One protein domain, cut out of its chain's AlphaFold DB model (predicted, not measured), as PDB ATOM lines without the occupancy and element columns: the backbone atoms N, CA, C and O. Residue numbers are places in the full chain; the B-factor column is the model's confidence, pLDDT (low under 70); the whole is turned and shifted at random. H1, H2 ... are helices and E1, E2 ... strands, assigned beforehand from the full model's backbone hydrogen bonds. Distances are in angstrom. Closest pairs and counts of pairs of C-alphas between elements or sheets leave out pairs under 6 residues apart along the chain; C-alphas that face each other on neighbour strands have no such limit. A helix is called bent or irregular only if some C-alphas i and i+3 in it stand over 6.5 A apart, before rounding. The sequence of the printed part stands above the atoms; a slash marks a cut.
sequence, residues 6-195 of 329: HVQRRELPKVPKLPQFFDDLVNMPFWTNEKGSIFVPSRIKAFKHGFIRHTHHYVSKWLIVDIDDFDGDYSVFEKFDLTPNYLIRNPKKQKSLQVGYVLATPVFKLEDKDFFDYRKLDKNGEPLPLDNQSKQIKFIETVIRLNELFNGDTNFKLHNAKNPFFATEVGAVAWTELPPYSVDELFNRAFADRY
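What this domain is: This is residues 6 to 195 of the 329 residues of the protein "Replication protein" of Actinobacillus pleuropneumoniae (UniProt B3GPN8). A twisted sheet of four strands has H6 and H7 side by side over one face, at its E1 and E3 end, while short helices H2 and H3 and long loops gather on its other side. The loop of residues 119 to 134 reaches out at one end of the longest axis. The printed part has 190 residues, with seven named helices and four named strands in the order H1 H2 H3 E1 H4 E2 E3 H5 H6 E4 H7; the sheet, E1 E3 E2 E4, is all antiparallel. The class is mixed, helices and strands, though under half of the residues are in named elements; the whole is compact, with a radius of gyration of the C-alphas of 16.9 A and spans of 56 by 38 by 29 A.

How they stand to each other: E1, residues 59 to 67, is an edge strand beside E3, residues 97 to 108, with N 63 and O 101 within hydrogen-bond range at 2.9 A. E1 bends by 51 degrees at residue 62, and E3 by 93 degrees at residue 105. E2, residues 86 to 89, forms a hairpin with E3, N 88 and O 98 being 2.8 A apart. The other edge strand is E4, residues 173 to 175, with N 87 of E2 and O 174 at 2.9 A. H6, residues 135 to 150, is on the sheet at a height of 8.7 A, over E1 and only just not over E3, on which 2 of its C-alphas fall; its closest C-alpha pair with E1 is Asn 147 and Val 65, 6.1 A. H7, residues 183 to 190, is on the same face and touches H6 at a shallow tilt of 30 degrees, the same way, the C-alphas of Thr 142 and Phe 187 being closest at 5.4 A. H5, residues 115 to 118, touches H6 residues 136 to 140 alone, closest at the C-alphas of Phe 115 and Gln 136, 5.4 A. H4, residues 75 to 79, is close to H6 but not clearly touching, with the C-alphas of Val 76 and Phe 150 at 7.8 A. E1, H4 and E2 form a split strand-helix-strand unit, two strands running the same way with E3 between them in the sheet, and a right-handed crossover; E3, H5, H6 and E4 form another, with E2 between E3 and E4 in the sheet, and a left-handed crossover. H2, residues 17 to 23, only just on the sheet with 5 pairs of C-alphas within 10 A, only grazes it with residues 17 to 21. Every O i to N i+4 pair is within hydrogen-bond range in H2, H4, H6 and H7.

Where its parts are: E3 is 27.1 A long, E1 23.4 A and H6 22.1 A. H1, residues 9 to 14, begins at C-alpha 9, (93.785, 253.044, 215.953); it is irregular, with C-alphas 10 and 13 at 7.1 A, and has 0 of 2 O i to N i+4 pairs but 2 of 3 O i to N i+3 pairs within range. H3, residues 43 to 46, is apart from H2. H7 ends at C-alpha 190, (116.943, 232.033, 224.268).

The domain as a whole: The C-alphas of Arg 10 and Asn 124, the two farthest apart, are 58.1 A from each other. The printed part has no cut. The links H2 to H3, H3 to E1, H5 to H6 and H6 to E4 are long. Residues 31 to 32 pair antiparallel with 51 to 52, and these with 161 to 162. The mean pLDDT of the printed part is 70.3; 91 residues are under 70, among them residues 6 to 58 and 163 to 176.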
ATOM      1  N   HIS A   6      93.880 242.476 218.508       52.16
ATOM      2  CA  HIS A   6      94.024 243.493 217.477       52.16
ATOM      3  C   HIS A   6      93.598 244.844 218.057       52.16
ATOM      4  O   HIS A   6      92.456 244.986 218.498       52.16
ATOM      5  N   VAL A   7      94.500 245.826 218.074       51.81
ATOM      6  CA  VAL A   7      94.194 247.148 218.633       51.81
ATOM      7  C   VAL A   7      93.793 248.095 217.507       51.81
ATOM      8  O   VAL A   7      94.600 248.420 216.635       51.81
ATOM      9  N   GLN A   8      92.545 248.571 217.522       50.50
ATOM     10  CA  GLN A   8      92.112 249.599 216.575       50.50
ATOM     11  C   GLN A   8      92.809 250.935 216.871       50.50
ATOM     12  O   GLN A   8      93.036 251.290 218.026       50.50
ATOM     13  N   ARG A   9      93.074 251.748 215.837       50.78
ATOM     14  CA  ARG A   9      93.785 253.044 215.953       50.78
ATOM     15  C   ARG A   9      93.260 253.948 217.075       50.78
ATOM     16  O   ARG A   9      94.036 254.568 217.793       50.78
ATOM     17  N   ARG A  10      91.936 254.029 217.215       48.91
ATOM     18  CA  ARG A  10      91.242 254.850 218.224       48.91
ATOM     19  C   ARG A  10      91.404 254.338 219.662       48.91
ATOM     20  O   ARG A  10      91.097 255.060 220.605       48.91
ATOM     21  N   GLU A  11      91.869 253.105 219.822       50.72
ATOM     22  CA  GLU A  11      92.043 252.410 221.100       50.72
ATOM     23  C   GLU A  11      93.514 252.323 221.521       50.72
ATOM     24  O   GLU A  11      93.780 252.062 222.689       50.72
ATOM     25  N   LEU A  12      94.465 252.629 220.625       50.31
ATOM     26  CA  LEU A  12      95.900 252.687 220.940       50.31
ATOM     27  C   LEU A  12      96.214 253.567 222.171       50.31
ATOM     28  O   LEU A  12      96.956 253.112 223.035       50.31
ATOM     29  N   PRO A  13      95.619 254.767 222.353       46.31
ATOM     30  CA  PRO A  13      95.859 255.569 223.559       46.31
ATOM     31  C   PRO A  13      95.308 254.945 224.853       46.31
ATOM     32  O   PRO A  13      95.635 255.410 225.938       46.31
ATOM     33  N   LYS A  14      94.439 253.932 224.743       48.06
ATOM     34  CA  LYS A  14      93.763 253.269 225.868       48.06
ATOM     35  C   LYS A  14      94.442 251.964 226.288       48.06
ATOM     36  O   LYS A  14      94.044 251.390 227.296       48.06
ATOM     37  N   VAL A  15      95.445 251.485 225.546       54.66
ATOM     38  CA  VAL A  15      96.253 250.330 225.962       54.66
ATOM     39  C   VAL A  15      97.229 250.804 227.040       54.66
ATOM     40  O   VAL A  15      98.095 251.615 226.720       54.66
ATOM     41  N   PRO A  16      97.167 250.303 228.287       52.12
ATOM     42  CA  PRO A  16      97.962 250.834 229.403       52.12
ATOM     43  C   PRO A  16      99.483 250.834 229.174       52.12
ATOM     44  O   PRO A  16     100.198 251.654 229.740       52.12
ATOM     45  N   LYS A  17      99.986 249.938 228.314       55.84
ATOM     46  CA  LYS A  17     101.417 249.795 228.000       55.84
ATOM     47  C   LYS A  17     101.920 250.733 226.892       55.84
ATOM     48  O   LYS A  17     103.127 250.931 226.775       55.84
ATOM     49  N   LEU A  18     101.029 251.336 226.097       55.16
ATOM     50  CA  LEU A  18     101.407 252.268 225.026       55.16
ATOM     51  C   LEU A  18     101.841 253.659 225.541       55.16
ATOM     52  O   LEU A  18     102.798 254.204 224.991       55.16
ATOM     53  N   PRO A  19     101.244 254.220 226.611       51.88
ATOM     54  CA  PRO A  19     101.787 255.385 227.308       51.88
ATOM     55  C   PRO A  19     103.209 255.161 227.836       51.88
ATOM     56  O   PRO A  19     104.068 255.999 227.598       51.88
ATOM     57  N   GLN A  20     103.505 253.996 228.429       56.22
ATOM     58  CA  GLN A  20     104.867 253.671 228.878       56.22
ATOM     59  C   GLN A  20     105.861 253.623 227.706       56.22
ATOM     60  O   GLN A  20     106.951 254.174 227.818       56.22
ATOM     61  N   PHE A  21     105.482 253.021 226.567       56.03
ATOM     62  CA  PHE A  21     106.297 253.066 225.343       56.03
ATOM     63  C   PHE A  21     106.591 254.513 224.924       56.03
ATOM     64  O   PHE A  21     107.709 254.822 224.524       56.03
ATOM     65  N   PHE A  22     105.595 255.400 225.015       54.56
ATOM     66  CA  PHE A  22     105.739 256.814 224.674       54.56
ATOM     67  C   PHE A  22     106.636 257.577 225.659       54.56
ATOM     68  O   PHE A  22     107.470 258.375 225.230       54.56
ATOM     69  N   ASP A  23     106.507 257.310 226.957       56.28
ATOM     70  CA  ASP A  23     107.334 257.921 228.001       56.28
ATOM     71  C   ASP A  23     108.797 257.470 227.913       56.28
ATOM     72  O   ASP A  23     109.709 258.251 228.193       56.28
ATOM     73  N   ASP A  24     109.020 256.239 227.444       57.84
ATOM     74  CA  ASP A  24     110.346 255.678 227.187       57.84
ATOM     75  C   ASP A  24     111.018 256.250 225.925       57.84
ATOM     76  O   ASP A  24     112.226 256.061 225.739       57.84
ATOM     77  N   LEU A  25     110.278 256.953 225.055       53.34
ATOM     78  CA  LEU A  25     110.873 257.609 223.891       53.34
ATOM     79  C   LEU A  25     111.858 258.685 224.349       53.34
ATOM     80  O   LEU A  25     111.582 259.510 225.224       53.34
ATOM     81  N   VAL A  26     113.005 258.752 223.680       48.38
ATOM     82  CA  VAL A  26     113.969 259.838 223.893       48.38
ATOM     83  C   VAL A  26     113.307 261.210 223.686       48.38
ATOM     84  O   VAL A  26     112.356 261.342 222.917       48.38
ATOM     85  N   ASN A  27     113.790 262.253 224.374       40.03
ATOM     86  CA  ASN A  27     113.229 263.615 224.268       40.03
ATOM     87  C   ASN A  27     113.194 264.148 222.817       40.03
ATOM     88  O   ASN A  27     112.355 264.989 222.494       40.03
ATOM     89  N   MET A  28     114.042 263.609 221.933       41.00
ATOM     90  CA  MET A  28     114.035 263.849 220.488       41.00
ATOM     91  C   MET A  28     114.123 262.519 219.713       41.00
ATOM     92  O   MET A  28     115.220 262.089 219.350       41.00
ATOM     93  N   PRO A  29     112.999 261.808 219.503       49.91
ATOM     94  CA  PRO A  29     113.007 260.537 218.791       49.91
ATOM     95  C   PRO A  29     113.179 260.787 217.293       49.91
ATOM     96  O   PRO A  29     112.446 261.572 216.693       49.91
ATOM     97  N   PHE A  30     114.160 260.116 216.690       52.19
ATOM     98  CA  PHE A  30     114.379 260.160 215.246       52.19
ATOM     99  C   PHE A  30     113.221 259.471 214.521       52.19
ATOM    100  O   PHE A  30     112.742 258.423 214.970       52.19
ATOM    101  N   TRP A  31     112.800 260.035 213.391       51.88
ATOM    102  CA  TRP A  31     111.827 259.407 212.500       51.88
ATOM    103  C   TRP A  31     112.132 259.672 211.033       51.88
ATOM    104  O   TRP A  31     112.813 260.632 210.670       51.88
ATOM    105  N   THR A  32     111.599 258.787 210.196       41.78
ATOM    106  CA  THR A  32     111.742 258.824 208.744       41.78
ATOM    107  C   THR A  32     110.590 258.093 208.065       41.78
ATOM    108  O   THR A  32     109.973 257.199 208.650       41.78
ATOM    109  N   ASN A  33     110.298 258.488 206.826       43.06
ATOM    110  CA  ASN A  33     109.378 257.773 205.940       43.06
ATOM    111  C   ASN A  33     110.095 256.681 205.117       43.06
ATOM    112  O   ASN A  33     109.433 255.831 204.532       43.06
ATOM    113  N   GLU A  34     111.433 256.675 205.099       50.56
ATOM    114  CA  GLU A  34     112.278 255.786 204.287       50.56
ATOM    115  C   GLU A  34     113.397 255.155 205.133       50.56
ATOM    116  O   GLU A  34     113.880 255.772 206.085       50.56
ATOM    117  N   LYS A  35     113.864 253.944 204.786       46.41
ATOM    118  CA  LYS A  35     115.040 253.327 205.432       46.41
ATOM    119  C   LYS A  35     116.299 254.169 205.112       46.41
ATOM    120  O   LYS A  35     116.934 253.927 204.095       46.41
ATOM    121  N   GLY A  36     116.674 255.131 205.966       39.53
ATOM    122  CA  GLY A  36     117.991 255.799 205.906       39.53
ATOM    123  C   GLY A  36     118.035 257.319 206.112       39.53
ATOM    124  O   GLY A  36     119.071 257.824 206.532       39.53
ATOM    125  N   SER A  37     116.944 258.047 205.878       41.12
ATOM    126  CA  SER A  37     116.882 259.509 206.084       41.12
ATOM    127  C   SER A  37     116.666 259.845 207.570       41.12
ATOM    128  O   SER A  37     116.010 259.080 208.269       41.12
ATOM    129  N   ILE A  38     117.220 260.945 208.100       45.22
ATOM    130  CA  ILE A  38     117.187 261.260 209.547       45.22
ATOM    131  C   ILE A  38     116.631 262.671 209.781       45.22
ATOM    132  O   ILE A  38     117.225 263.648 209.331       45.22
ATOM    133  N   PHE A  39     115.536 262.793 210.544       47.31
ATOM    134  CA  PHE A  39     114.983 264.082 210.986       47.31
ATOM    135  C   PHE A  39     114.777 264.111 212.512       47.31
ATOM    136  O   PHE A  39     114.335 263.123 213.102       47.31
ATOM    137  N   VAL A  40     115.079 265.253 213.153       47.38
ATOM    138  CA  VAL A  40     114.990 265.456 214.616       47.38
ATOM    139  C   VAL A  40     113.952 266.530 214.967       47.38
ATOM    140  O   VAL A  40     114.269 267.718 214.959       47.38
ATOM    141  N   PRO A  41     112.698 266.166 215.280       48.59
ATOM    142  CA  PRO A  41     111.774 267.115 215.890       48.59
ATOM    143  C   PRO A  41     111.058 266.558 217.137       48.59
ATOM    144  O   PRO A  41     111.227 265.410 217.534       48.59
ATOM    145  N   SER A  42     110.228 267.402 217.759       52.09
ATOM    146  CA  SER A  42     109.438 267.117 218.970       52.09
ATOM    147  C   SER A  42     108.666 265.783 218.923       52.09
ATOM    148  O   SER A  42     108.065 265.475 217.888       52.09
ATOM    149  N   ARG A  43     108.546 265.088 220.069       51.94
ATOM    150  CA  ARG A  43     107.803 263.814 220.266       51.94
ATOM    151  C   ARG A  43     106.431 263.736 219.564       51.94
ATOM    152  O   ARG A  43     106.076 262.692 219.034       51.94
ATOM    153  N   ILE A  44     105.681 264.841 219.488       55.75
ATOM    154  CA  ILE A  44     104.343 264.910 218.859       55.75
ATOM    155  C   ILE A  44     104.380 264.661 217.340       55.75
ATOM    156  O   ILE A  44     103.439 264.105 216.774       55.75
ATOM    157  N   LYS A  45     105.458 265.049 216.649       57.25
ATOM    158  CA  LYS A  45     105.566 264.842 215.196       57.25
ATOM    159  C   LYS A  45     105.876 263.382 214.852       57.25
ATOM    160  O   LYS A  45     105.368 262.905 213.846       57.25
ATOM    161  N   ALA A  46     106.585 262.653 215.719       56.94
ATOM    162  CA  ALA A  46     106.961 261.250 215.505       56.94
ATOM    163  C   ALA A  46     105.758 260.299 215.319       56.94
ATOM    164  O   ALA A  46     105.879 259.284 214.640       56.94
ATOM    165  N   PHE A  47     104.568 260.652 215.825       57.78
ATOM    166  CA  PHE A  47     103.321 259.900 215.604       57.78
ATOM    167  C   PHE A  47     102.901 259.780 214.131       57.78
ATOM    168  O   PHE A  47     102.090 258.918 213.795       57.78
ATOM    169  N   LYS A  48     103.399 260.658 213.254       58.44
ATOM    170  CA  LYS A  48     102.971 260.741 211.850       58.44
ATOM    171  C   LYS A  48     103.889 259.987 210.880       58.44
ATOM    172  O   LYS A  48     103.737 260.169 209.677       58.44
ATOM    173  N   HIS A  49     104.814 259.161 211.380       61.50
ATOM    174  CA  HIS A  49     105.860 258.537 210.560       61.50
ATOM    175  C   HIS A  49     105.982 257.038 210.791       61.50
ATOM    176  O   HIS A  49     105.820 256.564 211.915       61.50
ATOM    177  N   GLY A  50     106.271 256.301 209.715       63.03
ATOM    178  CA  GLY A  50     106.236 254.837 209.700       63.03
ATOM    179  C   GLY A  50     107.341 254.152 210.498       63.03
ATOM    180  O   GLY A  50     107.138 253.033 210.970       63.03
ATOM    181  N   PHE A  51     108.468 254.829 210.711       68.00
ATOM    182  CA  PHE A  51     109.580 254.324 211.511       68.00
ATOM    183  C   PHE A  51     109.905 255.270 212.664       68.00
ATOM    184  O   PHE A  51     109.840 256.494 212.513       68.00
ATOM    185  N   ILE A  52     110.263 254.694 213.812       65.94
ATOM    186  CA  ILE A  52     110.608 255.425 215.029       65.94
ATOM    187  C   ILE A  52     111.822 254.803 215.713       65.94
ATOM    188  O   ILE A  52     111.961 253.580 215.799       65.94
ATOM    189  N   ARG A  53     112.676 255.661 216.270       66.25
ATOM    190  CA  ARG A  53     113.711 255.223 217.199       66.25
ATOM    191  C   ARG A  53     113.152 255.108 218.612       66.25
ATOM    192  O   ARG A  53     112.890 256.115 219.265       66.25
ATOM    193  N   HIS A  54     113.017 253.874 219.085       63.22
ATOM    194  CA  HIS A  54     112.482 253.566 220.411       63.22
ATOM    195  C   HIS A  54     113.461 253.890 221.554       63.22
ATOM    196  O   HIS A  54     113.026 254.127 222.675       63.22
ATOM    197  N   THR A  55     114.778 253.909 221.300       61.88
ATOM    198  CA  THR A  55     115.804 254.113 222.337       61.88
ATOM    199  C   THR A  55     116.962 255.007 221.915       61.88
ATOM    200  O   THR A  55     117.361 255.061 220.751       61.88
ATOM    201  N   HIS A  56     117.588 255.659 222.897       61.50
ATOM    202  CA  HIS A  56     118.895 256.279 222.703       61.50
ATOM    203  C   HIS A  56     119.947 255.202 222.406       61.50
ATOM    204  O   HIS A  56     119.850 254.093 222.921       61.50
ATOM    205  N   HIS A  57     121.005 255.520 221.655       62.50
ATOM    206  CA  HIS A  57     122.108 254.571 221.409       62.50
ATOM    207  C   HIS A  57     122.790 254.025 222.667       62.50
ATOM    208  O   HIS A  57     123.472 253.013 222.581       62.50
ATOM    209  N   TYR A  58     122.619 254.673 223.814       66.31
ATOM    210  CA  TYR A  58     123.301 254.324 225.063       66.31
ATOM    211  C   TYR A  58     122.389 253.642 226.078       66.31
ATOM    212  O   TYR A  58     122.851 253.239 227.141       66.31
ATOM    213  N   VAL A  59     121.095 253.520 225.766       71.94
ATOM    214  CA  VAL A  59     120.077 252.991 226.676       71.94
ATOM    215  C   VAL A  59     119.175 252.047 225.902       71.94
ATOM    216  O   VAL A  59     118.274 252.499 225.212       71.94
ATOM    217  N   SER A  60     119.370 250.742 226.030       79.75
ATOM    218  CA  SER A  60     118.548 249.745 225.347       79.75
ATOM    219  C   SER A  60     117.502 249.162 226.285       79.75
ATOM    220  O   SER A  60     117.822 248.405 227.197       79.75
ATOM    221  N   LYS A  61     116.233 249.506 226.050       79.81
ATOM    222  CA  LYS A  61     115.074 248.930 226.757       79.81
ATOM    223  C   LYS A  61     114.290 247.923 225.907       79.81
ATOM    224  O   LYS A  61     113.515 247.147 226.446       79.81
ATOM    225  N   TRP A  62     114.508 247.913 224.595       82.50
ATOM    226  CA  TRP A  62     113.720 247.124 223.651       82.50
ATOM    227  C   TRP A  62     114.647 246.267 222.792       82.50
ATOM    228  O   TRP A  62     115.649 246.781 222.285       82.50
ATOM    229  N   LEU A  63     114.306 244.989 222.637       88.75
ATOM    230  CA  LEU A  63     114.914 244.078 221.669       88.75
ATOM    231  C   LEU A  63     113.909 243.857 220.548       88.75
ATOM    232  O   LEU A  63     112.751 243.543 220.820       88.75
ATOM    233  N   ILE A  64     114.342 244.031 219.304       86.56
ATOM    234  CA  ILE A  64     113.466 243.974 218.135       86.56
ATOM    235  C   ILE A  64     114.072 243.030 217.112       86.56
ATOM    236  O   ILE A  64     115.259 243.125 216.811       86.56
ATOM    237  N   VAL A  65     113.230 242.153 216.577       86.94
ATOM    238  CA  VAL A  65     113.575 241.246 215.483       86.94
ATOM    239  C   VAL A  65     112.625 241.551 214.326       86.94
ATOM    240  O   VAL A  65     111.404 241.525 214.499       86.94
ATOM    241  N   ASP A  66     113.181 241.910 213.168       85.75
ATOM    242  CA  ASP A  66     112.423 242.134 211.931       85.75
ATOM    243  C   ASP A  66     112.494 240.852 211.096       85.75
ATOM    244  O   ASP A  66     113.572 240.429 210.707       85.75
ATOM    245  N   ILE A  67     111.357 240.201 210.876       81.88
ATOM    246  CA  ILE A  67     111.235 238.931 210.156       81.88
ATOM    247  C   ILE A  67     110.603 239.250 208.801       81.88
ATOM    248  O   ILE A  67     109.460 239.712 208.738       81.88
ATOM    249  N   ASP A  68     111.342 239.049 207.711       78.38
ATOM    250  CA  ASP A  68     110.879 239.409 206.365       78.38
ATOM    251  C   ASP A  68     109.973 238.348 205.722       78.38
ATOM    252  O   ASP A  68     109.064 238.706 204.964       78.38
ATOM    253  N   ASP A  69     110.200 237.068 206.039       77.06
ATOM    254  CA  ASP A  69     109.470 235.923 205.481       77.06
ATOM    255  C   ASP A  69     108.856 235.030 206.570       77.06
ATOM    256  O   ASP A  69     109.212 233.868 206.741       77.06
ATOM    257  N   PHE A  70     107.947 235.603 207.354       74.81
ATOM    258  CA  PHE A  70     107.181 234.885 208.363       74.81
ATOM    259  C   PHE A  70     106.093 234.026 207.701       74.81
ATOM    260  O   PHE A  70     105.230 234.532 206.976       74.81
ATOM    261  N   ASP A  71     106.115 232.727 207.983       64.50
ATOM    262  CA  ASP A  71     105.221 231.710 207.413       64.50
ATOM    263  C   ASP A  71     103.806 231.706 208.020       64.50
ATOM    264  O   ASP A  71     102.898 231.068 207.485       64.50
ATOM    265  N   GLY A  72     103.592 232.459 209.102       66.12
ATOM    266  CA  GLY A  72     102.318 232.517 209.810       66.12
ATOM    267  C   GLY A  72     102.252 231.624 211.049       66.12
ATOM    268  O   GLY A  72     101.240 231.686 211.753       66.12
ATOM    269  N   ASP A  73     103.293 230.841 211.345       67.31
ATOM    270  CA  ASP A  73     103.318 229.924 212.481       67.31
ATOM    271  C   ASP A  73     103.745 230.627 213.777       67.31
ATOM    272  O   ASP A  73     104.916 230.769 214.121       67.31
ATOM    273  N   TYR A  74     102.751 231.058 214.548       66.94
ATOM    274  CA  TYR A  74     102.979 231.678 215.851       66.94
ATOM    275  C   TYR A  74     103.379 230.683 216.949       66.94
ATOM    276  O   TYR A  74     103.790 231.124 218.026       66.94
ATOM    277  N   SER A  75     103.278 229.369 216.709       59.50
ATOM    278  CA  SER A  75     103.673 228.355 217.695       59.50
ATOM    279  C   SER A  75     105.183 228.353 217.946       59.50
ATOM    280  O   SER A  75     105.625 227.931 219.014       59.50
ATOM    281  N   VAL A  76     105.973 228.923 217.026       61.78
ATOM    282  CA  VAL A  76     107.423 229.099 217.179       61.78
ATOM    283  C   VAL A  76     107.789 229.843 218.469       61.78
ATOM    284  O   VAL A  76     108.755 229.480 219.133       61.78
ATOM    285  N   PHE A  77     106.990 230.827 218.890       70.69
ATOM    286  CA  PHE A  77     107.237 231.580 220.124       70.69
ATOM    287  C   PHE A  77     106.954 230.751 221.380       70.69
ATOM    288  O   PHE A  77     107.673 230.863 222.370       70.69
ATOM    289  N   GLU A  78     105.925 229.901 221.338       66.81
ATOM    290  CA  GLU A  78     105.577 229.006 222.446       66.81
ATOM    291  C   GLU A  78     106.587 227.858 222.558       66.81
ATOM    292  O   GLU A  78     107.012 227.520 223.660       66.81
ATOM    293  N   LYS A  79     107.049 227.321 221.420       61.81
ATOM    294  CA  LYS A  79     108.058 226.253 221.347       61.81
ATOM    295  C   LYS A  79     109.351 226.603 222.085       61.81
ATOM    296  O   LYS A  79     109.968 225.718 222.671       61.81
ATOM    297  N   PHE A  80     109.756 227.871 222.049       64.12
ATOM    298  CA  PHE A  80     110.969 228.352 222.715       64.12
ATOM    299  C   PHE A  80     110.695 229.091 224.037       64.12
ATOM    300  O   PHE A  80     111.619 229.668 224.599       64.12
ATOM    301  N   ASP A  81     109.449 229.112 224.528       74.44
ATOM    302  CA  ASP A  81     109.023 229.919 225.688       74.44
ATOM    303  C   ASP A  81     109.418 231.416 225.577       74.44
ATOM    304  O   ASP A  81     109.656 232.128 226.554       74.44
ATOM    305  N   LEU A  82     109.469 231.927 224.347       80.94
ATOM    306  CA  LEU A  82     109.881 233.284 223.993       80.94
ATOM    307  C   LEU A  82     108.703 234.033 223.371       80.94
ATOM    308  O   LEU A  82     108.690 234.357 222.185       80.94
ATOM    309  N   THR A  83     107.677 234.303 224.178       83.56
ATOM    310  CA  THR A  83     106.513 235.058 223.701       83.56
ATOM    311  C   THR A  83     106.822 236.562 223.652       83.56
ATOM    312  O   THR A  83     107.158 237.150 224.679       83.56
ATOM    313  N   PRO A  84     106.685 237.235 222.497       84.69
ATOM    314  CA  PRO A  84     106.980 238.661 222.399       84.69
ATOM    315  C   PRO A  84     105.966 239.522 223.161       84.69
ATOM    316  O   PRO A  84     104.790 239.180 223.320       84.69
ATOM    317  N   ASN A  85     106.408 240.700 223.604       84.31
ATOM    318  CA  ASN A  85     105.524 241.678 224.237       84.31
ATOM    319  C   ASN A  85     104.619 242.374 223.211       84.31
ATOM    320  O   ASN A  85     103.488 242.742 223.535       84.31
ATOM    321  N   TYR A  86     105.099 242.548 221.977       76.12
ATOM    322  CA  TYR A  86     104.289 243.062 220.876       76.12
ATOM    323  C   TYR A  86     104.747 242.559 219.508       76.12
ATOM    324  O   TYR A  86     105.868 242.082 219.322       76.12
ATOM    325  N   LEU A  87     103.841 242.695 218.544       80.38
ATOM    326  CA  LEU A  87     103.978 242.278 217.157       80.38
ATOM    327  C   LEU A  87     103.441 243.389 216.245       80.38
ATOM    328  O   LEU A  87     102.395 243.975 216.538       80.38
ATOM    329  N   ILE A  88     104.110 243.647 215.123       75.56
ATOM    330  CA  ILE A  88     103.672 244.589 214.085       75.56
ATOM    331  C   ILE A  88     103.751 243.894 212.723       75.56
ATOM    332  O   ILE A  88     104.836 243.523 212.271       75.56
ATOM    333  N   ARG A  89     102.609 243.737 212.050       70.69
ATOM    334  CA  ARG A  89     102.531 243.162 210.695       70.69
ATOM    335  C   ARG A  89     102.397 244.250 209.652       70.69
ATOM    336  O   ARG A  89     101.505 245.080 209.775       70.69
ATOM    337  N   ASN A  90     103.171 244.181 208.574       68.56
ATOM    338  CA  ASN A  90     102.996 245.092 207.443       68.56
ATOM    339  C   ASN A  90     101.756 244.681 206.616       68.56
ATOM    340  O   ASN A  90     101.697 243.550 206.135       68.56
ATOM    341  N   PRO A  91     100.772 245.569 206.376       60.88
ATOM    342  CA  PRO A  91      99.543 245.186 205.686       60.88
ATOM    343  C   PRO A  91      99.764 245.019 204.174       60.88
ATOM    344  O   PRO A  91      99.012 244.303 203.519       60.88
ATOM    345  N   LYS A  92     100.811 245.649 203.622       63.09
ATOM    346  CA  LYS A  92     101.225 245.555 202.213       63.09
ATOM    347  C   LYS A  92     102.220 244.406 201.970       63.09
ATOM    348  O   LYS A  92     102.402 243.997 200.829       63.09
ATOM    349  N   LYS A  93     102.857 243.876 203.024       69.69
ATOM    350  CA  LYS A  93     103.776 242.723 202.983       69.69
ATOM    351  C   LYS A  93     103.377 241.706 204.052       69.69
ATOM    352  O   LYS A  93     103.926 241.727 205.147       69.69
ATOM    353  N   GLN A  94     102.433 240.822 203.729       67.06
ATOM    354  CA  GLN A  94     101.800 239.908 204.697       67.06
ATOM    355  C   GLN A  94     102.779 238.980 205.436       67.06
ATOM    356  O   GLN A  94     102.518 238.619 206.580       67.06
ATOM    357  N   LYS A  95     103.906 238.645 204.800       73.00
ATOM    358  CA  LYS A  95     104.989 237.835 205.370       73.00
ATOM    359  C   LYS A  95     105.943 238.632 206.273       73.00
ATOM    360  O   LYS A  95     106.704 238.045 207.022       73.00
ATOM    361  N   SER A  96     105.894 239.966 206.262       78.19
ATOM    362  CA  SER A  96     106.762 240.787 207.111       78.19
ATOM    363  C   SER A  96     106.149 240.985 208.498       78.19
ATOM    364  O   SER A  96     105.095 241.622 208.650       78.19
ATOM    365  N   LEU A  97     106.854 240.504 209.517       80.75
ATOM    366  CA  LEU A  97     106.490 240.583 210.925       80.75
ATOM    367  C   LEU A  97     107.637 241.216 211.712       80.75
ATOM    368  O   LEU A  97     108.762 240.751 211.649       80.75
ATOM    369  N   GLN A  98     107.362 242.255 212.493       85.81
ATOM    370  CA  GLN A  98     108.313 242.742 213.491       85.81
ATOM    371  C   GLN A  98     107.837 242.343 214.875       85.81
ATOM    372  O   GLN A  98     106.681 242.587 215.222       85.81
ATOM    373  N   VAL A  99     108.726 241.752 215.662       86.62
ATOM    374  CA  VAL A  99     108.438 241.333 217.035       86.62
ATOM    375  C   VAL A  99     109.315 242.113 218.000       86.62
ATOM    376  O   VAL A  99     110.457 242.444 217.673       86.62
ATOM    377  N   GLY A 100     108.782 242.429 219.177       87.25
ATOM    378  CA  GLY A 100     109.523 243.181 220.179       87.25
ATOM    379  C   GLY A 100     109.372 242.644 221.595       87.25
ATOM    380  O   GLY A 100     108.281 242.262 222.028       87.25
ATOM    381  N   TYR A 101     110.490 242.666 222.315       89.00
ATOM    382  CA  TYR A 101     110.622 242.280 223.715       89.00
ATOM    383  C   TYR A 101     111.030 243.502 224.542       89.00
ATOM    384  O   TYR A 101     111.974 244.216 224.195       89.00
ATOM    385  N   VAL A 102     110.309 243.755 225.632       85.75
ATOM    386  CA  VAL A 102     110.506 244.919 226.509       85.75
ATOM    387  C   VAL A 102     111.257 244.491 227.751       85.75
ATOM    388  O   VAL A 102     110.862 243.527 228.403       85.75
ATOM    389  N   LEU A 103     112.290 245.242 228.121       84.75
ATOM    390  CA  LEU A 103     113.024 245.029 229.359       84.75
ATOM    391  C   LEU A 103     112.416 245.819 230.520       84.75
ATOM    392  O   LEU A 103     112.154 247.020 230.412       84.75
ATOM    393  N   ALA A 104     112.273 245.157 231.667       81.62
ATOM    394  CA  ALA A 104     111.885 245.770 232.934       81.62
ATOM    395  C   ALA A 104     112.921 246.808 233.394       81.62
ATOM    396  O   ALA A 104     112.571 247.858 233.929       81.62
ATOM    397  N   THR A 105     114.206 246.537 233.150       79.06
ATOM    398  CA  THR A 105     115.316 247.458 233.420       79.06
ATOM    399  C   THR A 105     116.137 247.654 232.147       79.06
ATOM    400  O   THR A 105     116.603 246.658 231.589       79.06
ATOM    401  N   PRO A 106     116.351 248.899 231.678       78.00
ATOM    402  CA  PRO A 106     117.183 249.152 230.508       78.00
ATOM    403  C   PRO A 106     118.633 248.704 230.717       78.00
ATOM    404  O   PRO A 106     119.168 248.750 231.827       78.00
ATOM    405  N   VAL A 107     119.289 248.323 229.625       80.12
ATOM    406  CA  VAL A 107     120.725 248.042 229.586       80.12
ATOM    407  C   VAL A 107     121.453 249.278 229.074       80.12
ATOM    408  O   VAL A 107     121.113 249.822 228.025       80.12
ATOM    409  N   PHE A 108     122.459 249.725 229.818       79.50
ATOM    410  CA  PHE A 108     123.191 250.956 229.532       79.50
ATOM    411  C   PHE A 108     124.575 250.655 228.960       79.50
ATOM    412  O   PHE A 108     125.248 249.732 229.427       79.50
ATOM    413  N   LYS A 109     125.028 251.465 228.004       81.81
ATOM    414  CA  LYS A 109     126.419 251.474 227.530       81.81
ATOM    415  C   LYS A 109     126.961 252.899 227.442       81.81
ATOM    416  O   LYS A 109     126.187 253.848 227.404       81.81
ATOM    417  N   LEU A 110     128.281 253.033 227.439       72.38
ATOM    418  CA  LEU A 110     128.981 254.301 227.271       72.38
ATOM    419  C   LEU A 110     128.888 254.780 225.821       72.38
ATOM    420  O   LEU A 110     128.539 254.021 224.910       72.38
ATOM    421  N   GLU A 111     129.159 256.069 225.640       70.25
ATOM    422  CA  GLU A 111     128.938 256.772 224.384       70.25
ATOM    423  C   GLU A 111     129.820 256.258 223.247       70.25
ATOM    424  O   GLU A 111     129.362 255.986 222.135       70.25
ATOM    425  N   ASP A 112     131.072 256.049 223.605       77.31
ATOM    426  CA  ASP A 112     132.200 255.634 222.789       77.31
ATOM    427  C   ASP A 112     132.394 254.111 222.733       77.31
ATOM    428  O   ASP A 112     133.299 253.646 222.049       77.31
ATOM    429  N   LYS A 113     131.556 253.332 223.433       77.19
ATOM    430  CA  LYS A 113     131.676 251.869 223.507       77.19
ATOM    431  C   LYS A 113     130.570 251.145 222.760       77.19
ATOM    432  O   LYS A 113     129.397 251.513 222.870       77.19
ATOM    433  N   ASP A 114     130.905 250.068 222.066       85.06
ATOM    434  CA  ASP A 114     129.953 249.072 221.583       85.06
ATOM    435  C   ASP A 114     129.525 248.108 222.712       85.06
ATOM    436  O   ASP A 114     130.152 248.042 223.769       85.06
ATOM    437  N   PHE A 115     128.437 247.352 222.523       84.38
ATOM    438  CA  PHE A 115     128.039 246.307 223.473       84.38
ATOM    439  C   PHE A 115     129.117 245.227 223.629       84.38
ATOM    440  O   PHE A 115     129.309 244.728 224.743       84.38
ATOM    441  N   PHE A 116     129.851 244.905 222.559       87.44
ATOM    442  CA  PHE A 116     130.927 243.915 222.606       87.44
ATOM    443  C   PHE A 116     132.146 244.358 223.424       87.44
ATOM    444  O   PHE A 116     132.842 243.502 223.969       87.44
ATOM    445  N   ASP A 117     132.342 245.662 223.633       90.31
ATOM    446  CA  ASP A 117     133.430 246.194 224.473       90.31
ATOM    447  C   ASP A 117     133.240 245.889 225.966       90.31
ATOM    448  O   ASP A 117     134.137 246.100 226.784       90.31
ATOM    449  N   TYR A 118     132.061 245.395 226.349       91.88
ATOM    450  CA  TYR A 118     131.746 244.959 227.709       91.88
ATOM    451  C   TYR A 118     131.998 243.465 227.926       91.88
ATOM    452  O   TYR A 118     131.541 242.909 228.937       91.88
ATOM    453  N   ARG A 119     132.683 242.805 226.981       93.44
ATOM    454  CA  ARG A 119     133.086 241.407 227.103       93.44
ATOM    455  C   ARG A 119     134.034 241.274 228.279       93.44
ATOM    456  O   ARG A 119     135.110 241.860 228.316       93.44
ATOM    457  N   LYS A 120     133.596 240.514 229.275       91.31
ATOM    458  CA  LYS A 120     134.438 240.151 230.401       91.31
ATOM    459  C   LYS A 120     135.390 239.064 229.946       91.31
ATOM    460  O   LYS A 120     134.958 238.069 229.356       91.31
ATOM    461  N   LEU A 121     136.658 239.289 230.246       92.31
ATOM    462  CA  LEU A 121     137.749 238.374 229.982       92.31
ATOM    463  C   LEU A 121     138.219 237.768 231.308       92.31
ATOM    464  O   LEU A 121     138.048 238.372 232.373       92.31
ATOM    465  N   ASP A 122     138.772 236.569 231.248       90.31
ATOM    466  CA  ASP A 122     139.476 235.953 232.355       90.31
ATOM    467  C   ASP A 122     140.875 236.571 232.532       90.31
ATOM    468  O   ASP A 122     141.284 237.505 231.839       90.31
ATOM    469  N   LYS A 123     141.628 236.036 233.493       89.00
ATOM    470  CA  LYS A 123     142.995 236.478 233.801       89.00
ATOM    471  C   LYS A 123     143.996 236.286 232.652       89.00
ATOM    472  O   LYS A 123     145.056 236.904 232.689       89.00
ATOM    473  N   ASN A 124     143.683 235.435 231.678       88.38
ATOM    474  CA  ASN A 124     144.520 235.155 230.515       88.38
ATOM    475  C   ASN A 124     144.107 235.995 229.294       88.38
ATOM    476  O   ASN A 124     144.768 235.924 228.264       88.38
ATOM    477  N   GLY A 125     143.046 236.803 229.411       86.31
ATOM    478  CA  GLY A 125     142.497 237.586 228.307       86.31
ATOM    479  C   GLY A 125     141.439 236.848 227.483       86.31
ATOM    480  O   GLY A 125     140.981 237.391 226.482       86.31
ATOM    481  N   GLU A 126     141.001 235.660 227.907       86.44
ATOM    482  CA  GLU A 126     140.008 234.867 227.183       86.44
ATOM    483  C   GLU A 126     138.576 235.224 227.608       86.44
ATOM    484  O   GLU A 126     138.330 235.474 228.790       86.44
ATOM    485  N   PRO A 127     137.583 235.244 226.701       85.25
ATOM    486  CA  PRO A 127     136.203 235.544 227.066       85.25
ATOM    487  C   PRO A 127     135.630 234.604 228.132       85.25
ATOM    488  O   PRO A 127     135.628 233.384 227.974       85.25
ATOM    489  N   LEU A 128     135.038 235.176 229.187       84.25
ATOM    490  CA  LEU A 128     134.265 234.397 230.156       84.25
ATOM    491  C   LEU A 128     133.072 233.693 229.478       84.25
ATOM    492  O   LEU A 128     132.523 234.221 228.501       84.25
ATOM    493  N   PRO A 129     132.593 232.561 230.032       86.19
ATOM    494  CA  PRO A 129     131.342 231.939 229.600       86.19
ATOM    495  C   PRO A 129     130.183 232.942 229.573       86.19
ATOM    496  O   PRO A 129     130.122 233.832 230.424       86.19
ATOM    497  N   LEU A 130     129.251 232.787 228.623       77.19
ATOM    498  CA  LEU A 130     128.153 233.741 228.394       77.19
ATOM    499  C   LEU A 130     127.328 234.042 229.659       77.19
ATOM    500  O   LEU A 130     126.971 235.194 229.896       77.19
ATOM    501  N   ASP A 131     127.114 233.054 230.526       80.75
ATOM    502  CA  ASP A 131     126.357 233.226 231.776       80.75
ATOM    503  C   ASP A 131     127.029 234.209 232.749       80.75
ATOM    504  O   ASP A 131     126.355 234.909 233.513       80.75
ATOM    505  N   ASN A 132     128.357 234.320 232.660       85.25
ATOM    506  CA  ASN A 132     129.199 235.198 233.472       85.25
ATOM    507  C   ASN A 132     129.504 236.538 232.791       85.25
ATOM    508  O   ASN A 132     130.199 237.386 233.365       85.25
ATOM    509  N   GLN A 133     128.992 236.753 231.580       90.69
ATOM    510  CA  GLN A 133     129.180 237.998 230.856       90.69
ATOM    511  C   GLN A 133     128.369 239.154 231.464       90.69
ATOM    512  O   GLN A 133     127.514 238.991 232.338       90.69
ATOM    513  N   SER A 134     128.699 240.377 231.051       91.88
ATOM    514  CA  SER A 134     127.973 241.583 231.458       91.88
ATOM    515  C   SER A 134     126.540 241.604 230.904       91.88
ATOM    516  O   SER A 134     126.226 240.925 229.928       91.88
ATOM    517  N   LYS A 135     125.663 242.434 231.486       89.81
ATOM    518  CA  LYS A 135     124.291 242.620 230.974       89.81
ATOM    519  C   LYS A 135     124.278 243.142 229.532       89.81
ATOM    520  O   LYS A 135     123.381 242.804 228.773       89.81
ATOM    521  N   GLN A 136     125.282 243.934 229.161       92.06
ATOM    522  CA  GLN A 136     125.524 244.449 227.815       92.06
ATOM    523  C   GLN A 136     125.788 243.322 226.814       92.06
ATOM    524  O   GLN A 136     125.193 243.304 225.739       92.06
ATOM    525  N   ILE A 137     126.623 242.355 227.195       92.88
ATOM    526  CA  ILE A 137     126.914 241.191 226.357       92.88
ATOM    527  C   ILE A 137     125.710 240.259 226.292       92.88
ATOM    528  O   ILE A 137     125.295 239.889 225.201       92.88
ATOM    529  N   LYS A 138     125.075 239.948 227.430       92.12
ATOM    530  CA  LYS A 138     123.847 239.137 227.437       92.12
ATOM    531  C   LYS A 138     122.760 239.751 226.559       92.12
ATOM    532  O   LYS A 138     122.089 239.028 225.835       92.12
ATOM    533  N   PHE A 139     122.620 241.076 226.578       92.00
ATOM    534  CA  PHE A 139     121.708 241.806 225.703       92.00
ATOM    535  C   PHE A 139     122.009 241.565 224.218       92.00
ATOM    536  O   PHE A 139     121.121 241.115 223.497       92.00
ATOM    537  N   ILE A 140     123.235 241.842 223.754       90.06
ATOM    538  CA  ILE A 140     123.555 241.736 222.320       90.06
ATOM    539  C   ILE A 140     123.560 240.283 221.828       90.06
ATOM    540  O   ILE A 140     123.048 240.007 220.748       90.06
ATOM    541  N   GLU A 141     124.034 239.341 222.646       90.31
ATOM    542  CA  GLU A 141     124.026 237.904 222.332       90.31
ATOM    543  C   GLU A 141     122.589 237.367 222.259       90.31
ATOM    544  O   GLU A 141     122.266 236.562 221.389       90.31
ATOM    545  N   THR A 142     121.687 237.875 223.107       91.06
ATOM    546  CA  THR A 142     120.254 237.555 223.028       91.06
ATOM    547  C   THR A 142     119.639 238.117 221.749       91.06
ATOM    548  O   THR A 142     118.889 237.413 221.085       91.06
ATOM    549  N   VAL A 143     119.964 239.353 221.349       88.62
ATOM    550  CA  VAL A 143     119.489 239.912 220.069       88.62
ATOM    551  C   VAL A 143     119.926 239.033 218.894       88.62
ATOM    552  O   VAL A 143     119.098 238.711 218.042       88.62
ATOM    553  N   ILE A 144     121.194 238.619 218.852       84.62
ATOM    554  CA  ILE A 144     121.717 237.734 217.801       84.62
ATOM    555  C   ILE A 144     120.972 236.401 217.815       84.62
ATOM    556  O   ILE A 144     120.430 235.986 216.791       84.62
ATOM    557  N   ARG A 145     120.846 235.784 218.991       84.25
ATOM    558  CA  ARG A 145     120.175 234.495 219.149       84.25
ATOM    559  C   ARG A 145     118.708 234.531 218.726       84.25
ATOM    560  O   ARG A 145     118.245 233.608 218.069       84.25
ATOM    561  N   LEU A 146     117.972 235.590 219.059       87.50
ATOM    562  CA  LEU A 146     116.579 235.736 218.629       87.50
ATOM    563  C   LEU A 146     116.467 235.911 217.104       87.50
ATOM    564  O   LEU A 146     115.516 235.401 216.516       87.50
ATOM    565  N   ASN A 147     117.430 236.580 216.454       83.31
ATOM    566  CA  ASN A 147     117.481 236.634 214.988       83.31
ATOM    567  C   ASN A 147     117.733 235.244 214.383       83.31
ATOM    568  O   ASN A 147     117.080 234.897 213.407       83.31
ATOM    569  N   GLU A 148     118.607 234.425 214.972       76.81
ATOM    570  CA  GLU A 148     118.820 233.040 214.521       76.81
ATOM    571  C   GLU A 148     117.565 232.174 214.695       76.81
ATOM    572  O   GLU A 148     117.142 231.497 213.761       76.81
ATOM    573  N   LEU A 149     116.954 232.206 215.886       76.06
ATOM    574  CA  LEU A 149     115.797 231.372 216.229       76.06
ATOM    575  C   LEU A 149     114.570 231.683 215.367       76.06
ATOM    576  O   LEU A 149     113.803 230.776 215.047       76.06
ATOM    577  N   PHE A 150     114.378 232.954 215.007       78.75
ATOM    578  CA  PHE A 150     113.201 233.416 214.267       78.75
ATOM    579  C   PHE A 150     113.495 233.821 212.821       78.75
ATOM    580  O   PHE A 150     112.617 234.386 212.170       78.75
ATOM    581  N   ASN A 151     114.703 233.541 212.322       72.44
ATOM    582  CA  ASN A 151     115.147 233.902 210.974       72.44
ATOM    583  C   ASN A 151     114.955 235.404 210.659       72.44
ATOM    584  O   ASN A 151     114.363 235.786 209.647       72.44
ATOM    585  N   GLY A 152     115.401 236.255 211.583       80.31
ATOM    586  CA  GLY A 152     115.329 237.712 211.476       80.31
ATOM    587  C   GLY A 152     116.375 238.311 210.527       80.31
ATOM    588  O   GLY A 152     117.432 237.728 210.287       80.31
ATOM    589  N   ASP A 153     116.086 239.504 210.003       77.00
ATOM    590  CA  ASP A 153     116.985 240.285 209.152       77.00
ATOM    591  C   ASP A 153     118.212 240.750 209.947       77.00
ATOM    592  O   ASP A 153     118.157 241.672 210.767       77.00
ATOM    593  N   THR A 154     119.359 240.144 209.657       70.94
ATOM    594  CA  THR A 154     120.645 240.467 210.286       70.94
ATOM    595  C   THR A 154     121.169 241.857 209.914       70.94
ATOM    596  O   THR A 154     122.026 242.395 210.619       70.94
ATOM    597  N   ASN A 155     120.639 242.485 208.857       67.88
ATOM    598  CA  ASN A 155     120.967 243.864 208.480       67.88
ATOM    599  C   ASN A 155     120.085 244.898 209.193       67.88
ATOM    600  O   ASN A 155     120.271 246.111 209.004       67.88
ATOM    601  N   PHE A 156     119.122 244.456 210.008       64.75
ATOM    602  CA  PHE A 156     118.235 245.350 210.727       64.75
ATOM    603  C   PHE A 156     119.012 246.165 211.764       64.75
ATOM    604  O   PHE A 156     119.439 245.693 212.818       64.75
ATOM    605  N   LYS A 157     119.166 247.458 211.477       61.19
ATOM    606  CA  LYS A 157     119.843 248.406 212.360       61.19
ATOM    607  C   LYS A 157     118.921 248.819 213.507       61.19
ATOM    608  O   LYS A 157     118.448 249.948 213.486       61.19
ATOM    609  N   LEU A 158     118.670 247.909 214.459       60.78
ATOM    610  CA  LEU A 158     117.898 247.957 215.728       60.78
ATOM    611  C   LEU A 158     117.193 249.272 216.133       60.78
ATOM    612  O   LEU A 158     116.065 249.246 216.600       60.78
ATOM    613  N   HIS A 159     117.827 250.425 215.947       59.97
ATOM    614  CA  HIS A 159     117.294 251.762 216.183       59.97
ATOM    615  C   HIS A 159     116.197 252.243 215.207       59.97
ATOM    616  O   HIS A 159     115.594 253.271 215.497       59.97
ATOM    617  N   ASN A 160     115.914 251.564 214.088       65.44
ATOM    618  CA  ASN A 160     114.866 251.964 213.128       65.44
ATOM    619  C   ASN A 160     113.665 251.005 213.145       65.44
ATOM    620  O   ASN A 160     113.407 250.280 212.184       65.44
ATOM    621  N   ALA A 161     112.916 251.003 214.247       73.94
ATOM    622  CA  ALA A 161     111.750 250.143 214.421       73.94
ATOM    623  C   ALA A 161     110.515 250.645 213.676       73.94
ATOM    624  O   ALA A 161     110.338 251.846 213.456       73.94
ATOM    625  N   LYS A 162     109.625 249.714 213.327       72.50
ATOM    626  CA  LYS A 162     108.280 250.023 212.841       72.50
ATOM    627  C   LYS A 162     107.532 250.767 213.945       72.50
ATOM    628  O   LYS A 162     107.537 250.345 215.099       72.50
ATOM    629  N   ASN A 163     106.900 251.885 213.603       69.31
ATOM    630  CA  ASN A 163     106.174 252.691 214.573       69.31
ATOM    631  C   ASN A 163     104.805 252.053 214.882       69.31
ATOM    632  O   ASN A 163     103.933 252.074 214.007       69.31
ATOM    633  N   PRO A 164     104.558 251.551 216.111       62.59
ATOM    634  CA  PRO A 164     103.278 250.934 216.466       62.59
ATOM    635  C   PRO A 164     102.103 251.927 216.450       62.59
ATOM    636  O   PRO A 164     100.946 251.512 216.483       62.59
ATOM    637  N   PHE A 165     102.367 253.236 216.381       57.47
ATOM    638  CA  PHE A 165     101.338 254.274 216.316       57.47
ATOM    639  C   PHE A 165     100.996 254.732 214.888       57.47
ATOM    640  O   PHE A 165     100.005 255.448 214.704       57.47
ATOM    641  N   PHE A 166     101.759 254.326 213.862       58.78
ATOM    642  CA  PHE A 166     101.517 254.740 212.472       58.78
ATOM    643  C   PHE A 166     100.608 253.746 211.730       58.78
ATOM    644  O   PHE A 166     101.023 252.918 210.923       58.78
ATOM    645  N   ALA A 167      99.312 253.832 212.019       49.53
ATOM    646  CA  ALA A 167      98.326 252.829 211.614       49.53
ATOM    647  C   ALA A 167      97.978 252.778 210.107       49.53
ATOM    648  O   ALA A 167      97.307 251.840 209.689       49.53
ATOM    649  N   THR A 168      98.378 253.746 209.274       47.53
ATOM    650  CA  THR A 168      97.958 253.762 207.856       47.53
ATOM    651  C   THR A 168      98.867 252.963 206.923       47.53
ATOM    652  O   THR A 168      98.401 252.552 205.865       47.53
ATOM    653  N   GLU A 169     100.123 252.688 207.304       49.66
ATOM    654  CA  GLU A 169     101.069 251.971 206.426       49.66
ATOM    655  C   GLU A 169     101.902 250.871 207.104       49.66
ATOM    656  O   GLU A 169     102.423 250.008 206.399       49.66
ATOM    657  N   VAL A 170     102.000 250.845 208.442       48.97
ATOM    658  CA  VAL A 170     102.847 249.871 209.173       48.97
ATOM    659  C   VAL A 170     102.065 248.667 209.716       48.97
ATOM    660  O   VAL A 170     102.675 247.673 210.088       48.97
ATOM    661  N   GLY A 171     100.730 248.726 209.641       54.94
ATOM    662  CA  GLY A 171      99.779 247.612 209.751       54.94
ATOM    663  C   GLY A 171      99.401 247.149 211.149       54.94
ATOM    664  O   GLY A 171      99.461 247.913 212.106       54.94
ATOM    665  N   ALA A 172      98.848 245.934 211.224       60.59
ATOM    666  CA  ALA A 172      98.160 245.435 212.408       60.59
ATOM    667  C   ALA A 172      99.143 245.250 213.570       60.59
ATOM    668  O   ALA A 172     100.104 244.486 213.461       60.59
ATOM    669  N   VAL A 173      98.862 245.928 214.682       64.44
ATOM    670  CA  VAL A 173      99.631 245.827 215.923       64.44
ATOM    671  C   VAL A 173      98.881 244.930 216.900       64.44
ATOM    672  O   VAL A 173      97.674 245.097 217.107       64.44
ATOM    673  N   ALA A 174      99.602 243.994 217.508       65.06
ATOM    674  CA  ALA A 174      99.110 243.195 218.619       65.06
ATOM    675  C   ALA A 174     100.059 243.341 219.811       65.06
ATOM    676  O   ALA A 174     101.277 243.291 219.651       65.06
ATOM    677  N   TRP A 175      99.489 243.525 220.998       66.56
ATOM    678  CA  TRP A 175     100.216 243.629 222.263       66.56
ATOM    679  C   TRP A 175      99.781 242.503 223.189       66.56
ATOM    680  O   TRP A 175      98.595 242.169 223.239       66.56
ATOM    681  N   THR A 176     100.731 241.926 223.919       65.06
ATOM    682  CA  THR A 176     100.442 240.899 224.919       65.06
ATOM    683  C   THR A 176     100.308 241.512 226.312       65.06
ATOM    684  O   THR A 176     100.887 242.550 226.653       65.06
ATOM    685  N   GLU A 177      99.558 240.830 227.177       70.06
ATOM    686  CA  GLU A 177      99.444 241.206 228.589       70.06
ATOM    687  C   GLU A 177     100.689 240.824 229.412       70.06
ATOM    688  O   GLU A 177     100.777 241.177 230.585       70.06
ATOM    689  N   LEU A 178     101.721 240.244 228.789       70.81
ATOM    690  CA  LEU A 178     102.950 239.817 229.459       70.81
ATOM    691  C   LEU A 178     103.711 240.971 230.132       70.81
ATOM    692  O   LEU A 178     103.821 242.056 229.540       70.81
ATOM    693  N   PRO A 179     104.263 240.759 231.339       79.06
ATOM    694  CA  PRO A 179     105.147 241.737 231.954       79.06
ATOM    695  C   PRO A 179     106.422 241.930 231.109       79.06
ATOM    696  O   PRO A 179     106.757 241.083 230.276       79.06
ATOM    697  N   PRO A 180     107.140 243.050 231.290       82.12
ATOM    698  CA  PRO A 180     108.476 243.203 230.730       82.12
ATOM    699  C   PRO A 180     109.430 242.142 231.290       82.12
ATOM    700  O   PRO A 180     109.355 241.789 232.466       82.12
ATOM    701  N   TYR A 181     110.361 241.696 230.461       85.88
ATOM    702  CA  TYR A 181     111.368 240.705 230.811       85.88
ATOM    703  C   TYR A 181     112.540 241.317 231.577       85.88
ATOM    704  O   TYR A 181     112.909 242.475 231.364       85.88
ATOM    705  N   SER A 182     113.225 240.526 232.399       90.94
ATOM    706  CA  SER A 182     114.623 240.856 232.710       90.94
ATOM    707  C   SER A 182     115.539 240.433 231.552       90.94
ATOM    708  O   SER A 182     115.230 239.502 230.810       90.94
ATOM    709  N   VAL A 183     116.686 241.102 231.384       89.06
ATOM    710  CA  VAL A 183     117.657 240.708 230.345       89.06
ATOM    711  C   VAL A 183     118.183 239.288 230.573       89.06
ATOM    712  O   VAL A 183     118.368 238.548 229.617       89.06
ATOM    713  N   ASP A 184     118.369 238.895 231.837       88.00
ATOM    714  CA  ASP A 184     118.823 237.555 232.207       88.00
ATOM    715  C   ASP A 184     117.746 236.498 231.915       88.00
ATOM    716  O   ASP A 184     118.068 235.408 231.458       88.00
ATOM    717  N   GLU A 185     116.467 236.825 232.115       89.38
ATOM    718  CA  GLU A 185     115.355 235.934 231.771       89.38
ATOM    719  C   GLU A 185     115.283 235.665 230.264       89.38
ATOM    720  O   GLU A 185     115.261 234.503 229.867       89.38
ATOM    721  N   LEU A 186     115.289 236.708 229.421       89.81
ATOM    722  CA  LEU A 186     115.286 236.519 227.962       89.81
ATOM    723  C   LEU A 186     116.511 235.747 227.486       89.81
ATOM    724  O   LEU A 186     116.379 234.859 226.646       89.81
ATOM    725  N   PHE A 187     117.679 236.069 228.042       90.44
ATOM    726  CA  PHE A 187     118.918 235.363 227.751       90.44
ATOM    727  C   PHE A 187     118.784 233.870 228.091       90.44
ATOM    728  O   PHE A 187     118.961 233.024 227.221       90.44
ATOM    729  N   ASN A 188     118.374 233.524 229.312       85.19
ATOM    730  CA  ASN A 188     118.257 232.124 229.725       85.19
ATOM    731  C   ASN A 188     117.268 231.342 228.850       85.19
ATOM    732  O   ASN A 188     117.553 230.207 228.479       85.19
ATOM    733  N   ARG A 189     116.134 231.948 228.478       85.44
ATOM    734  CA  ARG A 189     115.144 231.305 227.600       85.44
ATOM    735  C   ARG A 189     115.669 231.114 226.173       85.44
ATOM    736  O   ARG A 189     115.509 230.039 225.607       85.44
ATOM    737  N   ALA A 190     116.365 232.106 225.615       83.25
ATOM    738  CA  ALA A 190     116.943 232.033 224.268       83.25
ATOM    739  C   ALA A 190     118.073 230.996 224.119       83.25
ATOM    740  O   ALA A 190     118.375 230.567 223.003       83.25
ATOM    741  N   PHE A 191     118.678 230.586 225.236       81.25
ATOM    742  CA  PHE A 191     119.749 229.588 225.292       81.25
ATOM    743  C   PHE A 191     119.353 228.309 226.056       81.25
ATOM    744  O   PHE A 191     120.216 227.474 226.338       81.25
ATOM    745  N   ALA A 192     118.067 228.119 226.378       67.06
ATOM    746  CA  ALA A 192     117.576 226.977 227.157       67.06
ATOM    747  C   ALA A 192     117.813 225.619 226.465       67.06
ATOM    748  O   ALA A 192     117.966 224.593 227.130       67.06
ATOM    749  N   ASP A 193     117.916 225.603 225.135       53.94
ATOM    750  CA  ASP A 193     118.218 224.415 224.333       53.94
ATOM    751  C   ASP A 193     119.666 223.911 224.488       53.94
ATOM    752  O   ASP A 193     119.953 222.762 224.146       53.94
ATOM    753  N   ARG A 194     120.568 224.705 225.086       48.97
ATOM    754  CA  ARG A 194     121.921 224.257 225.469       48.97
ATOM    755  C   ARG A 194     121.955 223.357 226.719       48.97
ATOM    756  O   ARG A 194     123.027 222.852 227.042       48.97
ATOM    757  N   TYR A 195     120.827 223.135 227.410       40.22
ATOM    758  CA  TYR A 195     120.796 222.585 228.778       40.22
ATOM    759  C   TYR A 195     119.976 221.291 228.992       40.22
ATOM    760  O   TYR A 195     119.516 221.041 230.104       40.22
TER     761      TYR A 195